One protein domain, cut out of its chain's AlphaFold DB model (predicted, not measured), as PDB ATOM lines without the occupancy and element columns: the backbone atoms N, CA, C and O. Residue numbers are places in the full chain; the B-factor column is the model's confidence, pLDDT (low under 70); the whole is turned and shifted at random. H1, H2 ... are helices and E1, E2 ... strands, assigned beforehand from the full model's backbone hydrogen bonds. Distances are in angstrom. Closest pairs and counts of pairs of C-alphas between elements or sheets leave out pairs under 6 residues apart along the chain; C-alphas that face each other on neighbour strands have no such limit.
ATOM      1  N   SER A   2     373.233 584.993 362.301       53.34
ATOM      2  CA  SER A   2     374.548 584.369 362.579       53.34
ATOM      3  C   SER A   2     375.335 584.973 363.755       53.34
ATOM      4  O   SER A   2     376.092 584.255 364.401       53.34
ATOM      5  N   GLN A   3     375.154 586.263 364.060       55.44
ATOM      6  CA  GLN A   3     375.907 586.944 365.127       55.44
ATOM      7  C   GLN A   3     375.498 586.505 366.546       55.44
ATOM      8  O   GLN A   3     376.366 586.363 367.398       55.44
ATOM      9  N   SER A   4     374.214 586.204 366.782       82.06
ATOM     10  CA  SER A   4     373.725 585.754 368.098       82.06
ATOM     11  C   SER A   4     374.265 584.365 368.467       82.06
ATOM     12  O   SER A   4     374.743 584.177 369.577       82.06
ATOM     13  N   LEU A   5     374.326 583.416 367.523       89.62
ATOM     14  CA  LEU A   5     374.810 582.059 367.814       89.62
ATOM     15  C   LEU A   5     376.307 582.017 368.170       89.62
ATOM     16  O   LEU A   5     376.718 581.236 369.024       89.62
ATOM     17  N   SER A   6     377.124 582.848 367.514       91.81
ATOM     18  CA  SER A   6     378.550 582.958 367.845       91.81
ATOM     19  C   SER A   6     378.758 583.553 369.235       91.81
ATOM     20  O   SER A   6     379.636 583.084 369.955       91.81
ATOM     21  N   ALA A   7     377.953 584.552 369.611       94.25
ATOM     22  CA  ALA A   7     377.992 585.153 370.940       94.25
ATOM     23  C   ALA A   7     377.579 584.140 372.018       94.25
ATOM     24  O   ALA A   7     378.335 583.933 372.959       94.25
ATOM     25  N   VAL A   8     376.466 583.418 371.821       94.88
ATOM     26  CA  VAL A   8     376.026 582.350 372.739       94.88
ATOM     27  C   VAL A   8     377.107 581.285 372.898       94.88
ATOM     28  O   VAL A   8     377.417 580.889 374.014       94.88
ATOM     29  N   ARG A   9     377.721 580.824 371.797       95.75
ATOM     30  CA  ARG A   9     378.798 579.824 371.862       95.75
ATOM     31  C   ARG A   9     379.997 580.329 372.661       95.75
ATOM     32  O   ARG A   9     380.562 579.564 373.433       95.75
ATOM     33  N   HIS A  10     380.405 581.574 372.429       96.56
ATOM     34  CA  HIS A  10     381.532 582.168 373.135       96.56
ATOM     35  C   HIS A  10     381.235 582.299 374.630       96.56
ATOM     36  O   HIS A  10     382.018 581.817 375.442       96.56
ATOM     37  N   GLN A  11     380.067 582.841 374.974       96.69
ATOM     38  CA  GLN A  11     379.647 583.014 376.360       96.69
ATOM     39  C   GLN A  11     379.490 581.670 377.082       96.69
ATOM     40  O   GLN A  11     379.944 581.500 378.208       96.69
ATOM     41  N   LEU A  12     378.932 580.663 376.407       96.94
ATOM     42  CA  LEU A  12     378.823 579.310 376.949       96.94
ATOM     43  C   LEU A  12     380.200 578.679 377.218       96.94
ATOM     44  O   LEU A  12     380.362 577.965 378.204       96.94
ATOM     45  N   ALA A  13     381.195 578.937 376.366       97.25
ATOM     46  CA  ALA A  13     382.557 578.464 376.602       97.25
ATOM     47  C   ALA A  13     383.167 579.108 377.858       97.25
ATOM     48  O   ALA A  13     383.746 578.390 378.667       97.25
ATOM     49  N   ILE A  14     382.956 580.415 378.061       97.62
ATOM     50  CA  ILE A  14     383.377 581.121 379.282       97.62
ATOM     51  C   ILE A  14     382.736 580.479 380.515       97.62
ATOM     52  O   ILE A  14     383.439 580.140 381.465       97.62
ATOM     53  N   VAL A  15     381.422 580.223 380.481       97.38
ATOM     54  CA  VAL A  15     380.721 579.529 381.576       97.38
ATOM     55  C   VAL A  15     381.360 578.167 381.864       97.38
ATOM     56  O   VAL A  15     381.623 577.850 383.021       97.38
ATOM     57  N   TYR A  16     381.682 577.376 380.836       98.06
ATOM     58  CA  TYR A  16     382.330 576.076 381.031       98.06
ATOM     59  C   TYR A  16     383.767 576.153 381.550       98.06
ATOM     60  O   TYR A  16     384.193 575.227 382.251       98.06
ATOM     61  N   ASP A  17     384.511 577.210 381.233       97.50
ATOM     62  CA  ASP A  17     385.864 577.440 381.752       97.50
ATOM     63  C   ASP A  17     385.853 577.786 383.250       97.50
ATOM     64  O   ASP A  17     386.822 577.508 383.954       97.50
ATOM     65  N   LEU A  18     384.726 578.294 383.760       97.50
ATOM     66  CA  LEU A  18     384.497 578.569 385.183       97.50
ATOM     67  C   LEU A  18     383.980 577.363 385.982       97.50
ATOM     68  O   LEU A  18     383.700 577.490 387.174       97.50
ATOM     69  N   MET A  19     383.856 576.200 385.341       97.69
ATOM     70  CA  MET A  19     383.444 574.946 385.970       97.69
ATOM     71  C   MET A  19     384.658 574.030 386.115       97.69
ATOM     72  O   MET A  19     385.289 573.671 385.117       97.69
ATOM     73  N   TYR A  20     384.972 573.581 387.326       96.62
ATOM     74  CA  TYR A  20     386.101 572.680 387.565       96.62
ATOM     75  C   TYR A  20     385.597 571.307 387.975       96.62
ATOM     76  O   TYR A  20     384.787 571.175 388.884       96.62
ATOM     77  N   VAL A  21     386.066 570.273 387.276       95.50
ATOM     78  CA  VAL A  21     385.770 568.889 387.653       95.50
ATOM     79  C   VAL A  21     386.770 568.482 388.725       95.50
ATOM     80  O   VAL A  21     387.975 568.448 388.477       95.50
ATOM     81  N   GLU A  22     386.259 568.185 389.909       94.06
ATOM     82  CA  GLU A  22     387.028 567.803 391.087       94.06
ATOM     83  C   GLU A  22     386.635 566.402 391.548       94.06
ATOM     84  O   GLU A  22     385.549 565.919 391.244       94.06
ATOM     85  N   GLY A  23     387.501 565.753 392.325       89.31
ATOM     86  CA  GLY A  23     387.234 564.434 392.898       89.31
ATOM     87  C   GLY A  23     388.012 563.301 392.232       89.31
ATOM     88  O   GLY A  23     388.916 563.510 391.424       89.31
ATOM     89  N   GLN A  24     387.706 562.078 392.660       81.25
ATOM     90  CA  GLN A  24     388.304 560.857 392.120       81.25
ATOM     91  C   GLN A  24     387.426 560.295 390.997       81.25
ATOM     92  O   GLN A  24     386.215 560.506 391.038       81.25
ATOM     93  N   PRO A  25     387.990 559.515 390.056       74.31
ATOM     94  CA  PRO A  25     387.202 558.840 389.034       74.31
ATOM     95  C   PRO A  25     386.027 558.034 389.614       74.31
ATOM     96  O   PRO A  25     386.229 557.156 390.457       74.31
ATOM     97  N   GLY A  26     384.807 558.325 389.164       72.75
ATOM     98  CA  GLY A  26     383.551 557.751 389.661       72.75
ATOM     99  C   GLY A  26     382.922 558.471 390.863       72.75
ATOM    100  O   GLY A  26     381.884 558.023 391.349       72.75
ATOM    101  N   TYR A  27     383.547 559.544 391.347       80.56
ATOM    102  CA  TYR A  27     383.082 560.423 392.427       80.56
ATOM    103  C   TYR A  27     383.326 561.894 392.070       80.56
ATOM    104  O   TYR A  27     383.581 562.720 392.949       80.56
ATOM    105  N   GLU A  28     383.339 562.204 390.776       89.44
ATOM    106  CA  GLU A  28     383.552 563.559 390.309       89.44
ATOM    107  C   GLU A  28     382.377 564.464 390.684       89.44
ATOM    108  O   GLU A  28     381.214 564.064 390.652       89.44
ATOM    109  N   GLN A  29     382.700 565.711 391.000       91.88
ATOM    110  CA  GLN A  29     381.751 566.799 391.192       91.88
ATOM    111  C   GLN A  29     382.230 568.024 390.417       91.88
ATOM    112  O   GLN A  29     383.402 568.113 390.040       91.88
ATOM    113  N   VAL A  30     381.335 568.979 390.194       95.50
ATOM    114  CA  VAL A  30     381.690 570.251 389.570       95.50
ATOM    115  C   VAL A  30     381.691 571.348 390.627       95.50
ATOM    116  O   VAL A  30     380.681 571.579 391.283       95.50
ATOM    117  N   SER A  31     382.822 572.031 390.784       94.56
ATOM    118  CA  SER A  31     382.901 573.286 391.527       94.56
ATOM    119  C   SER A  31     382.771 574.472 390.568       94.56
ATOM    120  O   SER A  31     383.155 574.400 389.395       94.56
ATOM    121  N   LEU A  32     382.184 575.565 391.058       94.94
ATOM    122  CA  LEU A  32     381.912 576.775 390.281       94.94
ATOM    123  C   LEU A  32     382.805 577.913 390.776       94.94
ATOM    124  O   LEU A  32     382.914 578.142 391.982       94.94
ATOM    125  N   ALA A  33     383.435 578.641 389.854       94.81
ATOM    126  CA  ALA A  33     384.166 579.860 390.187       94.81
ATOM    127  C   ALA A  33     383.222 580.969 390.692       94.81
ATOM    128  O   ALA A  33     382.050 581.016 390.318       94.81
ATOM    129  N   GLU A  34     383.748 581.920 391.471       89.88
ATOM    130  CA  GLU A  34     382.956 583.013 392.065       89.88
ATOM    131  C   GLU A  34     382.186 583.847 391.027       89.88
ATOM    132  O   GLU A  34     381.054 584.255 391.276       89.88
ATOM    133  N   THR A  35     382.768 584.070 389.847       92.44
ATOM    134  CA  THR A  35     382.162 584.880 388.779       92.44
ATOM    135  C   THR A  35     381.194 584.102 387.886       92.44
ATOM    136  O   THR A  35     380.601 584.692 386.987       92.44
ATOM    137  N   MET A  36     380.996 582.796 388.120       93.06
ATOM    138  CA  MET A  36     380.189 581.933 387.247       93.06
ATOM    139  C   MET A  36     378.761 582.452 387.071       93.06
ATOM    140  O   MET A  36     378.259 582.483 385.951       93.06
ATOM    141  N   PHE A  37     378.129 582.922 388.148       90.19
ATOM    142  CA  PHE A  37     376.753 583.413 388.079       90.19
ATOM    143  C   PHE A  37     376.618 584.691 387.250       90.19
ATOM    144  O   PHE A  37     375.619 584.844 386.555       90.19
ATOM    145  N   THR A  38     377.621 585.573 387.267       92.50
ATOM    146  CA  THR A  38     377.630 586.772 386.419       92.50
ATOM    147  C   THR A  38     377.685 586.387 384.943       92.50
ATOM    148  O   THR A  38     376.825 586.803 384.171       92.50
ATOM    149  N   GLU A  39     378.613 585.505 384.572       94.94
ATOM    150  CA  GLU A  39     378.736 585.019 383.192       94.94
ATOM    151  C   GLU A  39     377.505 584.220 382.737       94.94
ATOM    152  O   GLU A  39     377.137 584.238 381.560       94.94
ATOM    153  N   LEU A  40     376.845 583.524 383.670       92.94
ATOM    154  CA  LEU A  40     375.605 582.801 383.412       92.94
ATOM    155  C   LEU A  40     374.439 583.757 383.142       92.94
ATOM    156  O   LEU A  40     373.650 583.496 382.237       92.94
ATOM    157  N   THR A  41     374.322 584.864 383.882       91.88
ATOM    158  CA  THR A  41     373.310 585.893 383.603       91.88
ATOM    159  C   THR A  41     373.497 586.475 382.204       91.88
ATOM    160  O   THR A  41     372.530 586.555 381.450       91.88
ATOM    161  N   GLU A  42     374.735 586.788 381.815       92.88
ATOM    162  CA  GLU A  42     375.037 587.265 380.460       92.88
ATOM    163  C   GLU A  42     374.694 586.220 379.391       92.88
ATOM    164  O   GLU A  42     374.138 586.554 378.343       92.88
ATOM    165  N   LEU A  43     374.946 584.932 379.659       93.56
ATOM    166  CA  LEU A  43     374.514 583.856 378.768       93.56
ATOM    167  C   LEU A  43     372.992 583.854 378.595       93.56
ATOM    168  O   LEU A  43     372.521 583.772 377.462       93.56
ATOM    169  N   LEU A  44     372.233 583.942 379.691       91.69
ATOM    170  CA  LEU A  44     370.767 583.906 379.673       91.69
ATOM    171  C   LEU A  44     370.167 585.025 378.814       91.69
ATOM    172  O   LEU A  44     369.193 584.784 378.104       91.69
ATOM    173  N   GLU A  45     370.767 586.217 378.811       91.00
ATOM    174  CA  GLU A  45     370.328 587.339 377.968       91.00
ATOM    175  C   GLU A  45     370.508 587.080 376.464       91.00
ATOM    176  O   GLU A  45     369.807 587.666 375.634       91.00
ATOM    177  N   LEU A  46     371.434 586.192 376.093       92.25
ATOM    178  CA  LEU A  46     371.726 585.841 374.703       92.25
ATOM    179  C   LEU A  46     370.886 584.666 374.185       92.25
ATOM    180  O   LEU A  46     370.849 584.433 372.969       92.25
ATOM    181  N   LEU A  47     370.255 583.898 375.078       91.25
ATOM    182  CA  LEU A  47     369.511 582.697 374.715       91.25
ATOM    183  C   LEU A  47     368.165 583.036 374.051       91.25
ATOM    184  O   LEU A  47     367.527 584.040 374.372       91.25
ATOM    185  N   PRO A  48     367.706 582.204 373.098       89.50
ATOM    186  CA  PRO A  48     366.367 582.343 372.542       89.50
ATOM    187  C   PRO A  48     365.300 582.007 373.593       89.50
ATOM    188  O   PRO A  48     365.570 581.319 374.571       89.50
ATOM    189  N   GLY A  49     364.057 582.430 373.353       84.38
ATOM    190  CA  GLY A  49     362.939 582.114 374.251       84.38
ATOM    191  C   GLY A  49     362.489 580.645 374.238       84.38
ATOM    192  O   GLY A  49     361.807 580.222 375.161       84.38
ATOM    193  N   GLU A  50     362.856 579.867 373.213       87.94
ATOM    194  CA  GLU A  50     362.465 578.459 373.052       87.94
ATOM    195  C   GLU A  50     363.627 577.619 372.497       87.94
ATOM    196  O   GLU A  50     364.523 578.135 371.822       87.94
ATOM    197  N   GLY A  51     363.595 576.305 372.748       90.38
ATOM    198  CA  GLY A  51     364.572 575.349 372.209       90.38
ATOM    199  C   GLY A  51     365.973 575.459 372.820       90.38
ATOM    200  O   GLY A  51     366.950 575.013 372.213       90.38
ATOM    201  N   VAL A  52     366.083 576.069 374.002       93.50
ATOM    202  CA  VAL A  52     367.361 576.314 374.678       93.50
ATOM    203  C   VAL A  52     368.048 575.013 375.091       93.50
ATOM    204  O   VAL A  52     369.251 574.882 374.872       93.50
ATOM    205  N   THR A  53     367.305 574.026 375.601       95.50
ATOM    206  CA  THR A  53     367.841 572.707 375.979       95.50
ATOM    207  C   THR A  53     368.590 572.043 374.820       95.50
ATOM    208  O   THR A  53     369.749 571.652 374.961       95.50
ATOM    209  N   GLU A  54     367.973 571.946 373.641       95.69
ATOM    210  CA  GLU A  54     368.612 571.360 372.458       95.69
ATOM    211  C   GLU A  54     369.752 572.245 371.922       95.69
ATOM    212  O   GLU A  54     370.778 571.729 371.464       95.69
ATOM    213  N   LEU A  55     369.606 573.576 371.975       95.50
ATOM    214  CA  LEU A  55     370.651 574.511 371.559       95.50
ATOM    215  C   LEU A  55     371.920 574.332 372.399       95.50
ATOM    216  O   LEU A  55     373.001 574.136 371.838       95.50
ATOM    217  N   LEU A  56     371.792 574.372 373.725       96.56
ATOM    218  CA  LEU A  56     372.910 574.208 374.648       96.56
ATOM    219  C   LEU A  56     373.547 572.830 374.488       96.56
ATOM    220  O   LEU A  56     374.771 572.753 374.381       96.56
ATOM    221  N   TYR A  57     372.756 571.763 374.340       97.44
ATOM    222  CA  TYR A  57     373.279 570.423 374.052       97.44
ATOM    223  C   TYR A  57     374.202 570.417 372.823       97.44
ATOM    224  O   TYR A  57     375.320 569.899 372.887       97.44
ATOM    225  N   ARG A  58     373.769 571.030 371.711       96.69
ATOM    226  CA  ARG A  58     374.556 571.101 370.465       96.69
ATOM    227  C   ARG A  58     375.798 571.971 370.598       96.69
ATOM    228  O   ARG A  58     376.842 571.637 370.043       96.69
ATOM    229  N   LEU A  59     375.694 573.100 371.293       97.00
ATOM    230  CA  LEU A  59     376.831 573.998 371.494       97.00
ATOM    231  C   LEU A  59     377.877 573.415 372.449       97.00
ATOM    232  O   LEU A  59     379.039 573.804 372.369       97.00
ATOM    233  N   SER A  60     377.482 572.444 373.271       97.69
ATOM    234  CA  SER A  60     378.330 571.764 374.252       97.69
ATOM    235  C   SER A  60     379.045 570.532 373.693       97.69
ATOM    236  O   SER A  60     379.477 569.665 374.454       97.69
ATOM    237  N   GLU A  61     379.155 570.391 372.373       95.00
ATOM    238  CA  GLU A  61     379.958 569.331 371.762       95.00
ATOM    239  C   GLU A  61     381.427 569.433 372.213       95.00
ATOM    240  O   GLU A  61     382.007 570.514 372.255       95.00
ATOM    241  N   GLY A  62     382.025 568.302 372.600       95.19
ATOM    242  CA  GLY A  62     383.395 568.251 373.128       95.19
ATOM    243  C   GLY A  62     383.537 568.607 374.615       95.19
ATOM    244  O   GLY A  62     384.560 568.285 375.210       95.19
ATOM    245  N   VAL A  63     382.509 569.177 375.248       97.69
ATOM    246  CA  VAL A  63     382.506 569.469 376.693       97.69
ATOM    247  C   VAL A  63     382.256 568.178 377.497       97.69
ATOM    248  O   VAL A  63     381.466 567.338 377.050       97.69
ATOM    249  N   PRO A  64     382.899 567.959 378.660       96.38
ATOM    250  CA  PRO A  64     382.588 566.824 379.532       96.38
ATOM    251  C   PRO A  64     381.109 566.781 379.935       96.38
ATOM    252  O   PRO A  64     380.545 567.807 380.309       96.38
ATOM    253  N   ALA A  65     380.487 565.598 379.898       96.75
ATOM    254  CA  ALA A  65     379.055 565.440 380.173       96.75
ATOM    255  C   ALA A  65     378.653 565.956 381.565       96.75
ATOM    256  O   ALA A  65     377.617 566.600 381.681       96.75
ATOM    257  N   ILE A  66     379.506 565.758 382.578       96.12
ATOM    258  CA  ILE A  66     379.274 566.239 383.946       96.12
ATOM    259  C   ILE A  66     379.134 567.767 384.023       96.12
ATOM    260  O   ILE A  66     378.284 568.271 384.746       96.12
ATOM    261  N   LYS A  67     379.899 568.524 383.221       97.94
ATOM    262  CA  LYS A  67     379.772 569.989 383.173       97.94
ATOM    263  C   LYS A  67     378.456 570.412 382.531       97.94
ATOM    264  O   LYS A  67     377.823 571.352 382.990       97.94
ATOM    265  N   VAL A  68     378.043 569.717 381.472       98.00
ATOM    266  CA  VAL A  68     376.759 569.996 380.814       98.00
ATOM    267  C   VAL A  68     375.602 569.680 381.761       98.00
ATOM    268  O   VAL A  68     374.679 570.477 381.877       98.00
ATOM    269  N   ALA A  69     375.673 568.550 382.468       97.25
ATOM    270  CA  ALA A  69     374.678 568.164 383.462       97.25
ATOM    271  C   ALA A  69     374.594 569.179 384.609       97.25
ATOM    272  O   ALA A  69     373.498 569.598 384.964       97.25
ATOM    273  N   GLU A  70     375.735 569.646 385.119       96.88
ATOM    274  CA  GLU A  70     375.756 570.662 386.171       96.88
ATOM    275  C   GLU A  70     375.173 571.998 385.697       96.88
ATOM    276  O   GLU A  70     374.366 572.600 386.399       96.88
ATOM    277  N   LEU A  71     375.494 572.443 384.476       96.69
ATOM    278  CA  LEU A  71     374.869 573.639 383.904       96.69
ATOM    279  C   LEU A  71     373.342 573.479 383.854       96.69
ATOM    280  O   LEU A  71     372.609 574.419 384.153       96.69
ATOM    281  N   TYR A  72     372.860 572.288 383.499       96.31
ATOM    282  CA  TYR A  72     371.430 572.005 383.438       96.31
ATOM    283  C   TYR A  72     370.817 572.010 384.839       96.31
ATOM    284  O   TYR A  72     369.779 572.635 385.013       96.31
ATOM    285  N   ASN A  73     371.470 571.413 385.840       94.62
ATOM    286  CA  ASN A  73     371.031 571.469 387.237       94.62
ATOM    287  C   ASN A  73     370.897 572.915 387.721       94.62
ATOM    288  O   ASN A  73     369.846 573.298 388.235       94.62
ATOM    289  N   VAL A  74     371.924 573.740 387.495       92.94
ATOM    290  CA  VAL A  74     371.894 575.161 387.867       92.94
ATOM    291  C   VAL A  74     370.723 575.870 387.188       92.94
ATOM    292  O   VAL A  74     369.996 576.608 387.842       92.94
ATOM    293  N   LEU A  75     370.497 575.640 385.896       92.88
ATOM    294  CA  LEU A  75     369.439 576.321 385.146       92.88
ATOM    295  C   LEU A  75     368.022 575.794 385.423       92.88
ATOM    296  O   LEU A  75     367.069 576.563 385.320       92.88
ATOM    297  N   ILE A  76     367.859 574.514 385.759       90.75
ATOM    298  CA  ILE A  76     366.566 573.932 386.152       90.75
ATOM    299  C   ILE A  76     366.141 574.491 387.510       90.75
ATOM    300  O   ILE A  76     364.982 574.863 387.693       90.75
ATOM    301  N   TRP A  77     367.079 574.570 388.457       86.06
ATOM    302  CA  TRP A  77     366.782 574.915 389.847       86.06
ATOM    303  C   TRP A  77     367.002 576.393 390.192       86.06
ATOM    304  O   TRP A  77     366.602 576.837 391.269       86.06
ATOM    305  N   SER A  78     367.595 577.185 389.293       82.38
ATOM    306  CA  SER A  78     367.745 578.629 389.482       82.38
ATOM    307  C   SER A  78     366.421 579.362 389.275       82.38
ATOM    308  O   SER A  78     365.800 579.294 388.213       82.38
ATOM    309  N   ALA A  79     366.023 580.146 390.280       67.00
ATOM    310  CA  ALA A  79     364.850 581.017 390.205       67.00
ATOM    311  C   ALA A  79     364.961 582.055 389.069       67.00
ATOM    312  O   ALA A  79     363.958 582.386 388.430       67.00
ATOM    313  N   ASP A  80     366.177 582.526 388.780       68.81
ATOM    314  CA  ASP A  80     366.435 583.540 387.752       68.81
ATOM    315  C   ASP A  80     366.399 582.964 386.333       68.81
ATOM    316  O   ASP A  80     366.151 583.690 385.370       68.81
ATOM    317  N   ALA A  81     366.570 581.646 386.195       65.12
ATOM    318  CA  ALA A  81     366.567 580.971 384.907       65.12
ATOM    319  C   ALA A  81     365.155 580.732 384.341       65.12
ATOM    320  O   ALA A  81     365.050 580.269 383.213       65.12
ATOM    321  N   ARG A  82     364.061 581.044 385.055       63.72
ATOM    322  CA  ARG A  82     362.661 581.006 384.549       63.72
ATOM    323  C   ARG A  82     362.269 579.756 383.727       63.72
ATOM    324  O   ARG A  82     361.452 579.867 382.817       63.72
ATOM    325  N   GLY A  83     362.830 578.580 384.014       68.88
ATOM    326  CA  GLY A  83     362.580 577.375 383.206       68.88
ATOM    327  C   GLY A  83     363.285 577.376 381.843       68.88
ATOM    328  O   GLY A  83     362.758 576.840 380.876       68.88
ATOM    329  N   THR A  84     364.472 577.986 381.758       83.31
ATOM    330  CA  THR A  84     365.322 578.018 380.553       83.31
ATOM    331  C   THR A  84     365.605 576.611 380.027       83.31
ATOM    332  O   THR A  84     365.649 576.400 378.818       83.31
ATOM    333  N   ILE A  85     365.802 575.646 380.927       91.94
ATOM    334  CA  ILE A  85     365.939 574.236 380.570       91.94
ATOM    335  C   ILE A  85     364.594 573.542 380.742       91.94
ATOM    336  O   ILE A  85     363.994 573.565 381.816       91.94
ATOM    337  N   ASP A  86     364.169 572.872 379.678       92.75
ATOM    338  CA  ASP A  86     363.019 571.979 379.679       92.75
ATOM    339  C   ASP A  86     363.408 570.630 380.309       92.75
ATOM    340  O   ASP A  86     364.083 569.797 379.692       92.75
ATOM    341  N   ALA A  87     362.989 570.425 381.559       92.38
ATOM    342  CA  ALA A  87     363.224 569.186 382.291       92.38
ATOM    343  C   ALA A  87     362.543 567.974 381.632       92.38
ATOM    344  O   ALA A  87     363.109 566.881 381.654       92.38
ATOM    345  N   GLU A  88     361.374 568.147 381.007       92.94
ATOM    346  CA  GLU A  88     360.691 567.057 380.304       92.94
ATOM    347  C   GLU A  88     361.503 566.622 379.082       92.94
ATOM    348  O   GLU A  88     361.668 565.424 378.842       92.94
ATOM    349  N   GLU A  89     362.090 567.571 378.344       95.19
ATOM    350  CA  GLU A  89     362.982 567.254 377.226       95.19
ATOM    351  C   GLU A  89     364.199 566.433 377.689       95.19
ATOM    352  O   GLU A  89     364.557 565.438 377.047       95.19
ATOM    353  N   VAL A  90     364.801 566.793 378.829       96.06
ATOM    354  CA  VAL A  90     365.905 566.025 379.432       96.06
ATOM    355  C   VAL A  90     365.434 564.635 379.874       96.06
ATOM    356  O   VAL A  90     366.126 563.649 379.621       96.06
ATOM    357  N   GLN A  91     364.236 564.499 380.450       95.50
ATOM    358  CA  GLN A  91     363.666 563.186 380.780       95.50
ATOM    359  C   GLN A  91     363.466 562.315 379.532       95.50
ATOM    360  O   GLN A  91     363.781 561.119 379.546       95.50
ATOM    361  N   GLN A  92     363.023 562.898 378.413       96.19
ATOM    362  CA  GLN A  92     362.868 562.167 377.152       96.19
ATOM    363  C   GLN A  92     364.192 561.577 376.648       96.19
ATOM    364  O   GLN A  92     364.192 560.558 375.948       96.19
ATOM    365  N   TRP A  93     365.340 562.147 377.026       97.19
ATOM    366  CA  TRP A  93     366.647 561.642 376.607       97.19
ATOM    367  C   TRP A  93     366.937 560.217 377.083       97.19
ATOM    368  O   TRP A  93     367.572 559.467 376.331       97.19
ATOM    369  N   PHE A  94     366.405 559.801 378.240       96.75
ATOM    370  CA  PHE A  94     366.524 558.427 378.746       96.75
ATOM    371  C   PHE A  94     365.896 557.379 377.814       96.75
ATOM    372  O   PHE A  94     366.319 556.222 377.802       96.75
ATOM    373  N   TYR A  95     364.928 557.772 376.984       96.06
ATOM    374  CA  TYR A  95     364.241 556.879 376.044       96.06
ATOM    375  C   TYR A  95     364.895 556.861 374.656       96.06
ATOM    376  O   TYR A  95     364.510 556.084 373.777       96.06
ATOM    377  N   THR A  96     365.909 557.701 374.433       93.69
ATOM    378  CA  THR A  96     366.572 557.802 373.133       93.69
ATOM    379  C   THR A  96     367.608 556.694 372.914       93.69
ATOM    380  O   THR A  96     367.856 555.798 373.724       93.69
ATOM    381  N   LYS A  97     368.231 556.714 371.733       92.94
ATOM    382  CA  LYS A  97     369.362 555.846 371.385       92.94
ATOM    383  C   LYS A  97     370.715 556.556 371.518       92.94
ATOM    384  O   LYS A  97     371.728 555.944 371.190       92.94
ATOM    385  N   GLN A  98     370.730 557.814 371.959       95.88
ATOM    386  CA  GLN A  98     371.918 558.661 371.948       95.88
ATOM    387  C   GLN A  98     372.659 558.561 373.281       95.88
ATOM    388  O   GLN A  98     372.246 559.146 374.276       95.88
ATOM    389  N   ARG A  99     373.789 557.847 373.272       96.44
ATOM    390  CA  ARG A  99     374.661 557.633 374.437       96.44
ATOM    391  C   ARG A  99     374.938 558.923 375.222       96.44
ATOM    392  O   ARG A  99     374.700 558.951 376.418       96.44
ATOM    393  N   ARG A 100     375.402 559.984 374.550       97.12
ATOM    394  CA  ARG A 100     375.792 561.251 375.197       97.12
ATOM    395  C   ARG A 100     374.624 561.932 375.913       97.12
ATOM    396  O   ARG A 100     374.808 562.455 377.002       97.12
ATOM    397  N   ARG A 101     373.422 561.903 375.327       97.81
ATOM    398  CA  ARG A 101     372.221 562.450 375.975       97.81
ATOM    399  C   ARG A 101     371.880 561.688 377.252       97.81
ATOM    400  O   ARG A 101     371.542 562.303 378.249       97.81
ATOM    401  N   ILE A 102     372.007 560.363 377.221       97.56
ATOM    402  CA  ILE A 102     371.752 559.496 378.380       97.56
ATOM    403  C   ILE A 102     372.807 559.723 379.467       97.56
ATOM    404  O   ILE A 102     372.468 559.778 380.638       97.56
ATOM    405  N   GLU A 103     374.070 559.881 379.078       97.31
ATOM    406  CA  GLU A 103     375.172 560.198 379.989       97.31
ATOM    407  C   GLU A 103     374.954 561.535 380.708       97.31
ATOM    408  O   GLU A 103     375.138 561.600 381.919       97.31
ATOM    409  N   ILE A 104     374.518 562.578 379.990       97.62
ATOM    410  CA  ILE A 104     374.163 563.872 380.592       97.62
ATOM    411  C   ILE A 104     372.932 563.713 381.487       97.62
ATOM    412  O   ILE A 104     372.992 564.062 382.657       97.62
ATOM    413  N   ALA A 105     371.839 563.140 380.972       97.25
ATOM    414  CA  ALA A 105     370.586 563.004 381.712       97.25
ATOM    415  C   ALA A 105     370.747 562.203 383.014       97.25
ATOM    416  O   ALA A 105     370.151 562.561 384.016       97.25
ATOM    417  N   ALA A 106     371.593 561.167 383.031       95.88
ATOM    418  CA  ALA A 106     371.875 560.373 384.229       95.88
ATOM    419  C   ALA A 106     372.663 561.125 385.321       95.88
ATOM    420  O   ALA A 106     372.823 560.584 386.411       95.88
ATOM    421  N   GLN A 107     373.188 562.315 385.019       95.62
ATOM    422  CA  GLN A 107     373.900 563.196 385.954       95.62
ATOM    423  C   GLN A 107     373.101 564.462 386.299       95.62
ATOM    424  O   GLN A 107     373.477 565.194 387.212       95.62
ATOM    425  N   VAL A 108     372.020 564.740 385.567       95.56
ATOM    426  CA  VAL A 108     371.061 565.783 385.938       95.56
ATOM    427  C   VAL A 108     370.202 565.237 387.078       95.56
ATOM    428  O   VAL A 108     369.847 564.059 387.066       95.56
ATOM    429  N   ASP A 109     369.859 566.083 388.046       92.31
ATOM    430  CA  ASP A 109     369.023 565.752 389.206       92.31
ATOM    431  C   ASP A 109     367.543 565.595 388.801       92.31
ATOM    432  O   ASP A 109     366.665 566.380 389.161       92.31
ATOM    433  N   LEU A 110     367.284 564.612 387.936       92.44
ATOM    434  CA  LEU A 110     365.982 564.271 387.383       92.44
ATOM    435  C   LEU A 110     365.845 562.754 387.250       92.44
ATOM    436  O   LEU A 110     366.725 562.051 386.751       92.44
ATOM    437  N   PHE A 111     364.663 562.248 387.593       93.69
ATOM    438  CA  PHE A 111     364.301 560.866 387.301       93.69
ATOM    439  C   PHE A 111     363.803 560.703 385.857       93.69
ATOM    440  O   PHE A 111     363.173 561.620 385.330       93.69
TER     441      PHE A 111
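AT A GLANCE: This is residues 2 to 111 of the 182 residues of an uncharacterized protein of Lewinella aquimaris (UniProt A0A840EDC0). Helix H4 lies in the middle, between two pairs: on one side H1 and H2, side by side and running opposite ways, joined through the small strand hairpin E1 and E2; on the other side the short helical hairpin H5 and H6. H3 completes the group, close to H1, H4 and H5. The printed part has 110 residues, with six named helices and two named strands in the order H1, E1, E2, H2, H3, H4, H5, H6; the sheet E1 - E2 is antiparallel. The class is mostly helix. The whole is compact, with a radius of gyration of the C-alphas of 13.3 A and spans of 35 by 29 by 27 A.

IN THESE COORDINATES: H1, residues 2 to 17, is 23.3 A long and begins at C-alpha 2 (374.548, 584.369, 362.579). E1 is residues 19 to 22 and E2 residues 29 to 32. H2, residues 36 to 46, is 15.6 A long. H3 is residues 52 to 59. H4, residues 65 to 77, is 18.3 A long and begins at C-alpha 65 (379.055, 565.440, 380.173). H5 is residues 87 to 93. H6, residues 99 to 105, ends at C-alpha 105 (370.586, 563.004, 381.712).

HOW THE PARTS SIT: H4 touches H6 with residues 65 to 69 alone, the closest C-alphas being those of Ala 65 and Ile 104, 5.2 A apart; they run the same way at a shallow tilt of 34 degrees, only just short of steep. H6 forms a helical hairpin with H5, at a shallow tilt of 25 degrees, closest at the C-alphas of Trp 93 and Arg 101, 5.7 A. H3 and H4 are close but not clearly touching, with the C-alphas of Tyr 57 and Val 68 closest at 7.6 A. The closest C-alphas of H4 and E2, those of Lys 67 and Val 30, are 6.7 A apart. In the hairpin E1 and E2, N 20 and O 31 are 2.9 A apart, within hydrogen-bond range, as are N 29 and O 22, also at 2.9 A. H1 touches H2, opposite ways at a shallow tilt of 13 degrees, with the C-alphas of Gln 11 and Leu 43 closest at 5.7 A. H1 and H6 are apart. In H3, H4, H5 and H6 every O i to N i+4 pair is within hydrogen-bond range; H1 has 11 of 12 and H2 has 6 of 7.

THE WHOLE: The C-alphas farthest apart, those of Ser 2 and Gln 24, are 40.2 A apart. The printed part has no cut, and no link is long. The mean pLDDT of the printed part is 91.6; residues 2 to 3 and 79 to 83 are under 70.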